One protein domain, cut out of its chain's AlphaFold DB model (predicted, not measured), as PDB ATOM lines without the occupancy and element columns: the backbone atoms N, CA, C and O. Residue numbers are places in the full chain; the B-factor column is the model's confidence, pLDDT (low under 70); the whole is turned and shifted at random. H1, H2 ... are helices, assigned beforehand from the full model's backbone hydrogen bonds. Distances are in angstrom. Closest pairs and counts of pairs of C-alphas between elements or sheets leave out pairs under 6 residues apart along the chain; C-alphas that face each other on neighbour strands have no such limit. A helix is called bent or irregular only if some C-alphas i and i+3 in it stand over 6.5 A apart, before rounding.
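What this domain is: This is residues 41 to 133 of the 289 residues of the protein "N-acetylated-alpha-linked acidic dipeptidase 2" of Araneus ventricosus (UniProt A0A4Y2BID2). One long helix, H4, runs along one side of a loosely built body, with the short helix H3 at the end where H4 begins, while two more short helices, H1 and H2, sit at separate places away from both. No two helices pack on each other; long loops join H1 to H2 and H2 to H3, and the loop of residues 72 to 101 passes through the middle. The far end of H4, with residues 127 to 133, sticks out free. The printed part has 93 residues with four named helices in the order H1, H2, H3, H4 and no named strand; the named helices hold 40 of the 93 residues, under half, and the class is all helix. It is only just loose, close to compact, with a radius of gyration of the C-alphas of 15.2 A, and spans 39 by 32 by 27 A.

How they stand to each other: H4, residues 114 to 132, is the longest helix and touches no other helix. H3, residues 102 to 109, comes before it over a tight link of 4 residues, 110 to 113, yet the two are apart, with no C-alpha of the one within 8 A of the other. H2, residues 66 to 71, is apart from H3 and from H4. H1, residues 41 to 47, is apart from H2, H3 and H4. In H1, H2, H3 and H4 every pair of O i and N i+4 is within hydrogen-bond range.

Where its parts are: H4 measures 26.3 A from C-alpha 114 at (45.931, 16.894, 21.136) to C-alpha 132 at (40.483, 38.344, 6.923); along it y rises and z falls. H3 has 8 residues, Phe 102 to Ile 109, and measures 9.7 A. It is neither bent nor irregular, but only just: C-alphas 106 and 109 are 6.4 A apart. H2 has 6 residues, Ala 66 to His 71, and measures 7.5 A. H1 begins with C-alpha 41 at (52.576, 19.258, 7.163), ends with C-alpha 47 at (52.349, 9.448, 7.966) and measures 9.8 A.

The domain as a whole: The two C-alphas farthest apart are those of Glu 98 and Ser 133, at 42.8 A. The first and last printed C-alphas, Leu 41 and Ser 133, are 21.5 A apart. The printed part runs from residue 41 to 133 without a cut. The link from H1 to H2 is long, with 18 residues, 48 to 65, and so is the link from H2 to H3, with 30 residues, 72 to 101. The mean pLDDT of the printed part is 89.4, and residues 85 to 90 are under 70.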
ATOM      1  N   LEU A  41      52.468  19.673   8.558       88.19
ATOM      2  CA  LEU A  41      52.576  19.258   7.163       88.19
ATOM      3  C   LEU A  41      53.598  18.124   6.988       88.19
ATOM      4  O   LEU A  41      53.283  17.111   6.370       88.19
ATOM      5  N   ASP A  42      54.780  18.240   7.597       87.69
ATOM      6  CA  ASP A  42      55.803  17.182   7.548       87.69
ATOM      7  C   ASP A  42      55.328  15.905   8.245       87.69
ATOM      8  O   ASP A  42      55.680  14.792   7.853       87.69
ATOM      9  N   SER A  43      54.554  16.053   9.324       88.75
ATOM     10  CA  SER A  43      53.890  14.929   9.981       88.75
ATOM     11  C   SER A  43      52.880  14.273   9.039       88.75
ATOM     12  O   SER A  43      52.913  13.057   8.877       88.75
ATOM     13  N   TYR A  44      52.029  15.056   8.371       87.19
ATOM     14  CA  TYR A  44      51.039  14.541   7.428       87.19
ATOM     15  C   TYR A  44      51.695  13.770   6.283       87.19
ATOM     16  O   TYR A  44      51.368  12.611   6.061       87.19
ATOM     17  N   ILE A  45      52.647  14.394   5.583       86.75
ATOM     18  CA  ILE A  45      53.304  13.820   4.401       86.75
ATOM     19  C   ILE A  45      53.976  12.488   4.755       86.75
ATOM     20  O   ILE A  45      53.767  11.494   4.060       86.75
ATOM     21  N   ARG A  46      54.705  12.439   5.879       85.81
ATOM     22  CA  ARG A  46      55.356  11.208   6.348       85.81
ATOM     23  C   ARG A  46      54.352  10.120   6.725       85.81
ATOM     24  O   ARG A  46      54.522   8.982   6.301       85.81
ATOM     25  N   ASN A  47      53.315  10.448   7.496       84.25
ATOM     26  CA  ASN A  47      52.349   9.448   7.966       84.25
ATOM     27  C   ASN A  47      51.422   8.948   6.848       84.25
ATOM     28  O   ASN A  47      51.064   7.776   6.834       84.25
ATOM     29  N   ALA A  48      51.075   9.803   5.884       82.12
ATOM     30  CA  ALA A  48      50.280   9.440   4.711       82.12
ATOM     31  C   ALA A  48      51.118   8.803   3.582       82.12
ATOM     32  O   ALA A  48      50.592   8.583   2.488       82.12
ATOM     33  N   MET A  49      52.414   8.548   3.821       83.38
ATOM     34  CA  MET A  49      53.366   7.994   2.846       83.38
ATOM     35  C   MET A  49      53.337   8.736   1.500       83.38
ATOM     36  O   MET A  49      53.407   8.135   0.431       83.38
ATOM     37  N   GLN A  50      53.188  10.062   1.551       79.31
ATOM     38  CA  GLN A  50      53.192  10.912   0.367       79.31
ATOM     39  C   GLN A  50      54.606  11.430   0.105       79.31
ATOM     40  O   GLN A  50      55.350  11.723   1.037       79.31
ATOM     41  N   LEU A  51      54.981  11.565  -1.167       75.25
ATOM     42  CA  LEU A  51      56.335  11.995  -1.539       75.25
ATOM     43  C   LEU A  51      56.493  13.519  -1.558       75.25
ATOM     44  O   LEU A  51      57.543  14.033  -1.192       75.25
ATOM     45  N   VAL A  52      55.462  14.239  -2.010       75.62
ATOM     46  CA  VAL A  52      55.588  15.675  -2.326       75.62
ATOM     47  C   VAL A  52      54.466  16.522  -1.733       75.62
ATOM     48  O   VAL A  52      54.723  17.627  -1.263       75.62
ATOM     49  N   ARG A  53      53.219  16.034  -1.743       77.50
ATOM     50  CA  ARG A  53      52.044  16.825  -1.352       77.50
ATOM     51  C   ARG A  53      51.053  16.012  -0.523       77.50
ATOM     52  O   ARG A  53      50.951  14.806  -0.738       77.50
ATOM     53  N   PRO A  54      50.295  16.649   0.386       82.00
ATOM     54  CA  PRO A  54      49.174  16.000   1.044       82.00
ATOM     55  C   PRO A  54      48.191  15.414   0.031       82.00
ATOM     56  O   PRO A  54      47.782  16.094  -0.911       82.00
ATOM     57  N   LYS A  55      47.785  14.161   0.237       81.25
ATOM     58  CA  LYS A  55      46.635  13.586  -0.459       81.25
ATOM     59  C   LYS A  55      45.370  14.215   0.114       81.25
ATOM     60  O   LYS A  55      45.154  14.122   1.318       81.25
ATOM     61  N   ILE A  56      44.559  14.852  -0.720       83.06
ATOM     62  CA  ILE A  56      43.237  15.348  -0.328       83.06
ATOM     63  C   ILE A  56      42.233  14.257  -0.682       83.06
ATOM     64  O   ILE A  56      42.247  13.740  -1.801       83.06
ATOM     65  N   ARG A  57      41.408  13.858   0.289       81.44
ATOM     66  CA  ARG A  57      40.336  12.893   0.047       81.44
ATOM     67  C   ARG A  57      39.230  13.580  -0.738       81.44
ATOM     68  O   ARG A  57      38.867  14.713  -0.433       81.44
ATOM     69  N   GLU A  58      38.688  12.875  -1.713       80.94
ATOM     70  CA  GLU A  58      37.525  13.351  -2.444       80.94
ATOM     71  C   GLU A  58      36.286  13.407  -1.544       80.94
ATOM     72  O   GLU A  58      36.159  12.656  -0.569       80.94
ATOM     73  N   MET A  59      35.387  14.335  -1.858       83.25
ATOM     74  CA  MET A  59      34.159  14.545  -1.101       83.25
ATOM     75  C   MET A  59      33.176  13.403  -1.362       83.25
ATOM     76  O   MET A  59      32.994  12.971  -2.500       83.25
ATOM     77  N   ASP A  60      32.513  12.931  -0.309       86.19
ATOM     78  CA  ASP A  60      31.450  11.934  -0.411       86.19
ATOM     79  C   ASP A  60      30.067  12.548  -0.122       86.19
ATOM     80  O   ASP A  60      29.917  13.755   0.069       86.19
ATOM     81  N   MET A  61      29.025  11.714  -0.129       89.00
ATOM     82  CA  MET A  61      27.650  12.134   0.181       89.00
ATOM     83  C   MET A  61      27.263  11.931   1.655       89.00
ATOM     84  O   MET A  61      26.104  12.135   2.004       89.00
ATOM     85  N   ARG A  62      28.184  11.477   2.515       86.25
ATOM     86  CA  ARG A  62      27.897  11.131   3.919       86.25
ATOM     87  C   ARG A  62      27.989  12.338   4.842       86.25
ATOM     88  O   ARG A  62      27.275  12.395   5.837       86.25
ATOM     89  N   GLY A  63      28.878  13.282   4.541       86.75
ATOM     90  CA  GLY A  63      29.068  14.470   5.367       86.75
ATOM     91  C   GLY A  63      28.002  15.547   5.154       86.75
ATOM     92  O   GLY A  63      27.481  15.734   4.055       86.75
ATOM     93  N   ASN A  64      27.749  16.350   6.193       91.38
ATOM     94  CA  ASN A  64      26.836  17.503   6.126       91.38
ATOM     95  C   ASN A  64      27.293  18.594   5.136       91.38
ATOM     96  O   ASN A  64      26.513  19.479   4.791       91.38
ATOM     97  N   TYR A  65      28.542  18.534   4.665       93.19
ATOM     98  CA  TYR A  65      29.070  19.396   3.610       93.19
ATOM     99  C   TYR A  65      28.476  19.088   2.225       93.19
ATOM    100  O   TYR A  65      28.485  19.961   1.357       93.19
ATOM    101  N   ALA A  66      27.959  17.873   1.999       94.31
ATOM    102  CA  ALA A  66      27.513  17.408   0.688       94.31
ATOM    103  C   ALA A  66      26.523  18.372   0.002       94.31
ATOM    104  O   ALA A  66      26.831  18.811  -1.105       94.31
ATOM    105  N   PRO A  67      25.392  18.794   0.614       95.81
ATOM    106  CA  PRO A  67      24.465  19.739  -0.023       95.81
ATOM    107  C   PRO A  67      25.109  21.081  -0.400       95.81
ATOM    108  O   PRO A  67      24.756  21.658  -1.429       95.81
ATOM    109  N   PHE A  68      26.061  21.581   0.394       97.19
ATOM    110  CA  PHE A  68      26.756  22.834   0.087       97.19
ATOM    111  C   PHE A  68      27.568  22.699  -1.198       97.19
ATOM    112  O   PHE A  68      27.467  23.548  -2.079       97.19
ATOM    113  N   PHE A  69      28.302  21.598  -1.332       95.38
ATOM    114  CA  PHE A  69      29.152  21.367  -2.486       95.38
ATOM    115  C   PHE A  69      28.362  20.862  -3.701       95.38
ATOM    116  O   PHE A  69      28.224  21.579  -4.690       95.38
ATOM    117  N   VAL A  70      27.770  19.663  -3.615       95.38
ATOM    118  CA  VAL A  70      27.196  18.977  -4.786       95.38
ATOM    119  C   VAL A  70      25.929  19.639  -5.315       95.38
ATOM    120  O   VAL A  70      25.603  19.463  -6.486       95.38
ATOM    121  N   HIS A  71      25.199  20.378  -4.472       95.81
ATOM    122  CA  HIS A  71      23.927  20.993  -4.853       95.81
ATOM    123  C   HIS A  71      24.018  22.514  -4.993       95.81
ATOM    124  O   HIS A  71      23.460  23.071  -5.938       95.81
ATOM    125  N   ALA A  72      24.691  23.193  -4.058       97.06
ATOM    126  CA  ALA A  72      24.743  24.655  -4.021       97.06
ATOM    127  C   ALA A  72      26.014  25.266  -4.642       97.06
ATOM    128  O   ALA A  72      26.057  26.488  -4.810       97.06
ATOM    129  N   GLY A  73      27.026  24.459  -4.996       96.19
ATOM    130  CA  GLY A  73      28.291  24.951  -5.558       96.19
ATOM    131  C   GLY A  73      28.998  25.911  -4.607       96.19
ATOM    132  O   GLY A  73      29.435  26.989  -5.005       96.19
ATOM    133  N   ILE A  74      29.003  25.578  -3.320       97.12
ATOM    134  CA  ILE A  74      29.719  26.299  -2.273       97.12
ATOM    135  C   ILE A  74      30.936  25.443  -1.911       97.12
ATOM    136  O   ILE A  74      30.739  24.315  -1.448       97.12
ATOM    137  N   PRO A  75      32.172  25.951  -2.100       94.25
ATOM    138  CA  PRO A  75      33.374  25.244  -1.683       94.25
ATOM    139  C   PRO A  75      33.272  24.840  -0.215       94.25
ATOM    140  O   PRO A  75      32.940  25.654   0.649       94.25
ATOM    141  N   ALA A  76      33.544  23.572   0.058       94.06
ATOM    142  CA  ALA A  76      33.450  23.003   1.388       94.06
ATOM    143  C   ALA A  76      34.712  22.204   1.701       94.06
ATOM    144  O   ALA A  76      35.419  21.748   0.805       94.06
ATOM    145  N   VAL A  77      34.983  22.031   2.987       93.00
ATOM    146  CA  VAL A  77      36.097  21.222   3.467       93.00
ATOM    147  C   VAL A  77      35.654  20.440   4.691       93.00
ATOM    148  O   VAL A  77      34.875  20.931   5.509       93.00
ATOM    149  N   ASP A  78      36.172  19.229   4.806       91.56
ATOM    150  CA  ASP A  78      36.054  18.388   5.986       91.56
ATOM    151  C   ASP A  78      37.465  18.056   6.476       91.56
ATOM    152  O   ASP A  78      38.338  17.684   5.686       91.56
ATOM    153  N   VAL A  79      37.711  18.252   7.771       91.69
ATOM    154  CA  VAL A  79      39.034  18.101   8.379       91.69
ATOM    155  C   VAL A  79      38.916  17.162   9.566       91.69
ATOM    156  O   VAL A  79      38.300  17.485  10.578       91.69
ATOM    157  N   SER A  80      39.575  16.014   9.464       89.38
ATOM    158  CA  SER A  80      39.582  14.987  10.501       89.38
ATOM    159  C   SER A  80      40.993  14.469  10.747       89.38
ATOM    160  O   SER A  80      41.780  14.334   9.809       89.38
ATOM    161  N   TYR A  81      41.293  14.105  11.994       89.44
ATOM    162  CA  TYR A  81      42.467  13.294  12.306       89.44
ATOM    163  C   TYR A  81      42.087  11.819  12.166       89.44
ATOM    164  O   TYR A  81      41.119  11.378  12.783       89.44
ATOM    165  N   VAL A  82      42.822  11.065  11.352       85.50
ATOM    166  CA  VAL A  82      42.508   9.660  11.053       85.50
ATOM    167  C   VAL A  82      43.675   8.753  11.412       85.50
ATOM    168  O   VAL A  82      44.830   9.177  11.411       85.50
ATOM    169  N   HIS A  83      43.362   7.501  11.734       78.19
ATOM    170  CA  HIS A  83      44.366   6.474  12.011       78.19
ATOM    171  C   HIS A  83      44.916   5.838  10.726       78.19
ATOM    172  O   HIS A  83      46.078   5.446  10.671       78.19
ATOM    173  N   ASP A  84      44.077   5.741   9.697       70.31
ATOM    174  CA  ASP A  84      44.385   5.031   8.465       70.31
ATOM    175  C   ASP A  84      45.071   5.939   7.433       70.31
ATOM    176  O   ASP A  84      44.462   6.857   6.877       70.31
ATOM    177  N   SER A  85      46.340   5.644   7.148       65.81
ATOM    178  CA  SER A  85      47.132   6.329   6.123       65.81
ATOM    179  C   SER A  85      46.668   6.027   4.696       65.81
ATOM    180  O   SER A  85      46.968   6.796   3.782       65.81
ATOM    181  N   THR A  86      45.903   4.949   4.489       64.75
ATOM    182  CA  THR A  86      45.329   4.602   3.182       64.75
ATOM    183  C   THR A  86      44.111   5.464   2.833       64.75
ATOM    184  O   THR A  86      43.691   5.498   1.673       64.75
ATOM    185  N   MET A  87      43.611   6.247   3.803       63.38
ATOM    186  CA  MET A  87      42.403   7.068   3.698       63.38
ATOM    187  C   MET A  87      41.182   6.244   3.269       63.38
ATOM    188  O   MET A  87      40.372   6.715   2.466       63.38
ATOM    189  N   SER A  88      41.054   5.014   3.780       63.69
ATOM    190  CA  SER A  88      39.870   4.195   3.553       63.69
ATOM    191  C   SER A  88      38.621   4.944   4.007       63.69
ATOM    192  O   SER A  88      38.602   5.655   5.013       63.69
ATOM    193  N   SER A  89      37.542   4.766   3.253       62.75
ATOM    194  CA  SER A  89      36.213   5.274   3.578       62.75
ATOM    195  C   SER A  89      35.530   4.487   4.704       62.75
ATOM    196  O   SER A  89      34.387   4.793   5.048       62.75
ATOM    197  N   SER A  90      36.204   3.490   5.292       69.44
ATOM    198  CA  SER A  90      35.677   2.762   6.442       69.44
ATOM    199  C   SER A  90      35.533   3.686   7.644       69.44
ATOM    200  O   SER A  90      36.470   4.369   8.056       69.44
ATOM    201  N   SER A  91      34.350   3.661   8.251       77.06
ATOM    202  CA  SER A  91      34.136   4.275   9.559       77.06
ATOM    203  C   SER A  91      35.005   3.583  10.616       77.06
ATOM    204  O   SER A  91      35.349   2.405  10.473       77.06
ATOM    205  N   TYR A  92      35.366   4.307  11.678       85.38
ATOM    206  CA  TYR A  92      36.052   3.690  12.817       85.38
ATOM    207  C   TYR A  92      35.102   2.722  13.553       85.38
ATOM    208  O   TYR A  92      33.884   2.906  13.493       85.38
ATOM    209  N   PRO A  93      35.621   1.703  14.266       87.94
ATOM    210  CA  PRO A  93      34.826   0.540  14.680       87.94
ATOM    211  C   PRO A  93      33.591   0.808  15.549       87.94
ATOM    212  O   PRO A  93      32.674  -0.006  15.537       87.94
ATOM    213  N   LEU A  94      33.564   1.901  16.318       91.81
ATOM    214  CA  LEU A  94      32.452   2.194  17.232       91.81
ATOM    215  C   LEU A  94      31.423   3.167  16.655       91.81
ATOM    216  O   LEU A  94      30.426   3.451  17.316       91.81
ATOM    217  N   HIS A  95      31.644   3.666  15.441       89.44
ATOM    218  CA  HIS A  95      30.736   4.586  14.771       89.44
ATOM    219  C   HIS A  95      29.293   4.046  14.757       89.44
ATOM    220  O   HIS A  95      29.062   2.900  14.371       89.44
ATOM    221  N   HIS A  96      28.323   4.881  15.151       90.88
ATOM    222  CA  HIS A  96      26.896   4.530  15.262       90.88
ATOM    223  C   HIS A  96      26.575   3.382  16.246       90.88
ATOM    224  O   HIS A  96      25.580   2.675  16.078       90.88
ATOM    225  N   THR A  97      27.377   3.204  17.296       95.69
ATOM    226  CA  THR A  97      27.091   2.252  18.386       95.69
ATOM    227  C   THR A  97      26.928   2.974  19.724       95.69
ATOM    228  O   THR A  97      27.367   4.109  19.882       95.69
ATOM    229  N   GLU A  98      26.343   2.311  20.725       96.94
ATOM    230  CA  GLU A  98      26.259   2.844  22.101       96.94
ATOM    231  C   GLU A  98      27.633   3.017  22.779       96.94
ATOM    232  O   GLU A  98      27.769   3.722  23.782       96.94
ATOM    233  N   PHE A  99      28.669   2.382  22.224       96.06
ATOM    234  CA  PHE A  99      30.039   2.457  22.722       96.06
ATOM    235  C   PHE A  99      30.779   3.709  22.237       96.06
ATOM    236  O   PHE A  99      31.881   3.983  22.716       96.06
ATOM    237  N   ASP A 100      30.185   4.486  21.327       96.00
ATOM    238  CA  ASP A 100      30.699   5.790  20.922       96.00
ATOM    239  C   ASP A 100      30.391   6.854  21.982       96.00
ATOM    240  O   ASP A 100      29.404   7.588  21.921       96.00
ATOM    241  N   ASN A 101      31.218   6.879  23.023       96.38
ATOM    242  CA  ASN A 101      31.027   7.743  24.176       96.38
ATOM    243  C   ASN A 101      32.320   8.453  24.590       96.38
ATOM    244  O   ASN A 101      33.432   8.132  24.164       96.38
ATOM    245  N   PHE A 102      32.156   9.451  25.459       97.12
ATOM    246  CA  PHE A 102      33.253  10.289  25.933       97.12
ATOM    247  C   PHE A 102      34.376   9.486  26.602       97.12
ATOM    248  O   PHE A 102      35.549   9.790  26.384       97.12
ATOM    249  N   ASP A 103      34.036   8.462  27.388       97.44
ATOM    250  CA  ASP A 103      35.032   7.639  28.076       97.44
ATOM    251  C   ASP A 103      35.912   6.891  27.078       97.44
ATOM    252  O   ASP A 103      37.128   6.815  27.269       97.44
ATOM    253  N   PHE A 104      35.343   6.396  25.977       95.38
ATOM    254  CA  PHE A 104      36.135   5.778  24.922       95.38
ATOM    255  C   PHE A 104      37.078   6.788  24.256       95.38
ATOM    256  O   PHE A 104      38.273   6.519  24.106       95.38
ATOM    257  N   VAL A 105      36.580   7.986  23.928       94.94
ATOM    258  CA  VAL A 105      37.406   9.041  23.321       94.94
ATOM    259  C   VAL A 105      38.563   9.437  24.241       94.94
ATOM    260  O   VAL A 105      39.715   9.467  23.811       94.94
ATOM    261  N   LYS A 106      38.269   9.692  25.518       97.00
ATOM    262  CA  LYS A 106      39.241  10.136  26.520       97.00
ATOM    263  C   LYS A 106      40.255   9.058  26.903       97.00
ATOM    264  O   LYS A 106      41.361   9.398  27.302       97.00
ATOM    265  N   ASN A 107      39.909   7.778  26.828       96.56
ATOM    266  CA  ASN A 107      40.831   6.718  27.246       96.56
ATOM    267  C   ASN A 107      41.607   6.099  26.077       96.56
ATOM    268  O   ASN A 107      42.727   5.638  26.290       96.56
ATOM    269  N   PHE A 108      41.058   6.116  24.855       93.12
ATOM    270  CA  PHE A 108      41.631   5.376  23.722       93.12
ATOM    271  C   PHE A 108      41.884   6.211  22.463       93.12
ATOM    272  O   PHE A 108      42.887   5.972  21.795       93.12
ATOM    273  N   ILE A 109      41.024   7.177  22.122       92.25
ATOM    274  CA  ILE A 109      41.152   7.929  20.857       92.25
ATOM    275  C   ILE A 109      42.100   9.120  20.994       92.25
ATOM    276  O   ILE A 109      43.050   9.252  20.226       92.25
ATOM    277  N   ASP A 110      41.852  10.003  21.960       95.94
ATOM    278  CA  ASP A 110      42.660  11.206  22.164       95.94
ATOM    279  C   ASP A 110      42.792  11.561  23.654       95.94
ATOM    280  O   ASP A 110      42.229  12.560  24.113       95.94
ATOM    281  N   PRO A 111      43.570  10.787  24.439       97.50
ATOM    282  CA  PRO A 111      43.625  10.968  25.891       97.50
ATOM    283  C   PRO A 111      44.136  12.321  26.376       97.50
ATOM    284  O   PRO A 111      43.885  12.725  27.509       97.50
ATOM    285  N   SER A 112      44.856  13.034  25.510       97.19
ATOM    286  CA  SER A 112      45.382  14.369  25.801       97.19
ATOM    287  C   SER A 112      44.687  15.483  25.017       97.19
ATOM    288  O   SER A 112      45.130  16.627  25.093       97.19
ATOM    289  N   PHE A 113      43.627  15.162  24.268       97.12
ATOM    290  CA  PHE A 113      42.901  16.081  23.385       97.12
ATOM    291  C   PHE A 113      43.795  16.825  22.373       97.12
ATOM    292  O   PHE A 113      43.463  17.913  21.897       97.12
ATOM    293  N   LYS A 114      44.957  16.258  22.031       96.12
ATOM    294  CA  LYS A 114      45.931  16.894  21.136       96.12
ATOM    295  C   LYS A 114      45.472  16.843  19.688       96.12
ATOM    296  O   LYS A 114      45.706  17.809  18.963       96.12
ATOM    297  N   TYR A 115      44.827  15.761  19.260       94.19
ATOM    298  CA  TYR A 115      44.313  15.637  17.896       94.19
ATOM    299  C   TYR A 115      43.124  16.576  17.689       94.19
ATOM    300  O   TYR A 115      43.131  17.357  16.737       94.19
ATOM    301  N   HIS A 116      42.188  16.616  18.640       96.94
ATOM    302  CA  HIS A 116      41.066  17.560  18.630       96.94
ATOM    303  C   HIS A 116      41.548  19.014  18.638       96.94
ATOM    304  O   HIS A 116      41.107  19.823  17.817       96.94
ATOM    305  N   ALA A 117      42.505  19.355  19.509       97.12
ATOM    306  CA  ALA A 117      43.096  20.691  19.535       97.12
ATOM    307  C   ALA A 117      43.820  21.031  18.222       97.12
ATOM    308  O   ALA A 117      43.802  22.182  17.793       97.12
ATOM    309  N   THR A 118      44.449  20.051  17.567       95.56
ATOM    310  CA  THR A 118      45.125  20.248  16.277       95.56
ATOM    311  C   THR A 118      44.121  20.524  15.163       95.56
ATOM    312  O   THR A 118      44.265  21.531  14.476       95.56
ATOM    313  N   VAL A 119      43.072  19.706  15.024       96.06
ATOM    314  CA  VAL A 119      41.993  19.937  14.044       96.06
ATOM    315  C   VAL A 119      41.344  21.304  14.269       96.06
ATOM    316  O   VAL A 119      41.169  22.066  13.321       96.06
ATOM    317  N   THR A 120      41.083  21.666  15.528       97.06
ATOM    318  CA  THR A 120      40.520  22.979  15.887       97.06
ATOM    319  C   THR A 120      41.414  24.129  15.425       97.06
ATOM    320  O   THR A 120      40.918  25.109  14.876       97.06
ATOM    321  N   LYS A 121      42.737  24.020  15.602       96.38
ATOM    322  CA  LYS A 121      43.687  25.039  15.129       96.38
ATOM    323  C   LYS A 121      43.690  25.158  13.607       96.38
ATOM    324  O   LYS A 121      43.685  26.274  13.110       96.38
ATOM    325  N   ILE A 122      43.658  24.039  12.877       95.19
ATOM    326  CA  ILE A 122      43.592  24.050  11.404       95.19
ATOM    327  C   ILE A 122      42.326  24.772  10.937       95.19
ATOM    328  O   ILE A 122      42.407  25.667  10.102       95.19
ATOM    329  N   LEU A 123      41.168  24.411  11.497       96.62
ATOM    330  CA  LEU A 123      39.895  25.047  11.156       96.62
ATOM    331  C   LEU A 123      39.884  26.536  11.527       96.62
ATOM    332  O   LEU A 123      39.370  27.347  10.763       96.62
ATOM    333  N   GLY A 124      40.478  26.904  12.665       97.25
ATOM    334  CA  GLY A 124      40.624  28.297  13.088       97.25
ATOM    335  C   GLY A 124      41.486  29.123  12.133       97.25
ATOM    336  O   GLY A 124      41.084  30.220  11.752       97.25
ATOM    337  N   GLU A 125      42.630  28.591  11.697       96.06
ATOM    338  CA  GLU A 125      43.493  29.259  10.714       96.06
ATOM    339  C   GLU A 125      42.828  29.356   9.339       96.06
ATOM    340  O   GLU A 125      42.872  30.414   8.719       96.06
ATOM    341  N   LEU A 126      42.139  28.301   8.893       95.44
ATOM    342  CA  LEU A 126      41.376  28.337   7.648       95.44
ATOM    343  C   LEU A 126      40.277  29.406   7.695       95.44
ATOM    344  O   LEU A 126      40.120  30.175   6.750       95.44
ATOM    345  N   LEU A 127      39.523  29.472   8.796       96.62
ATOM    346  CA  LEU A 127      38.489  30.484   8.988       96.62
ATOM    347  C   LEU A 127      39.091  31.891   8.992       96.62
ATOM    348  O   LEU A 127      38.551  32.780   8.335       96.62
ATOM    349  N   ARG A 128      40.213  32.093   9.693       96.81
ATOM    350  CA  ARG A 128      40.942  33.366   9.715       96.81
ATOM    351  C   ARG A 128      41.376  33.769   8.305       96.81
ATOM    352  O   ARG A 128      41.122  34.893   7.894       96.81
ATOM    353  N   ASP A 129      41.974  32.859   7.540       95.50
ATOM    354  CA  ASP A 129      42.414  33.147   6.173       95.50
ATOM    355  C   ASP A 129      41.234  33.439   5.233       95.50
ATOM    356  O   ASP A 129      41.325  34.356   4.420       95.50
ATOM    357  N   LEU A 130      40.112  32.725   5.347       95.50
ATOM    358  CA  LEU A 130      38.918  32.987   4.531       95.50
ATOM    359  C   LEU A 130      38.205  34.299   4.898       95.50
ATOM    360  O   LEU A 130      37.600  34.913   4.022       95.50
ATOM    361  N   SER A 131      38.245  34.714   6.167       96.25
ATOM    362  CA  SER A 131      37.531  35.906   6.657       96.25
ATOM    363  C   SER A 131      38.336  37.200   6.538       96.25
ATOM    364  O   SER A 131      37.763  38.226   6.176       96.25
ATOM    365  N   ASP A 132      39.646  37.146   6.791       95.25
ATOM    366  CA  ASP A 132      40.483  38.344   6.923       95.25
ATOM    367  C   ASP A 132      41.405  38.596   5.717       95.25
ATOM    368  O   ASP A 132      42.013  39.668   5.619       95.25
ATOM    369  N   SER A 133      41.551  37.644   4.786       95.44
ATOM    370  CA  SER A 133      42.395  37.863   3.602       95.44
ATOM    371  C   SER A 133      41.772  38.878   2.646       95.44
ATOM    372  O   SER A 133      40.609  38.760   2.270       95.44
TER     373      SER A 133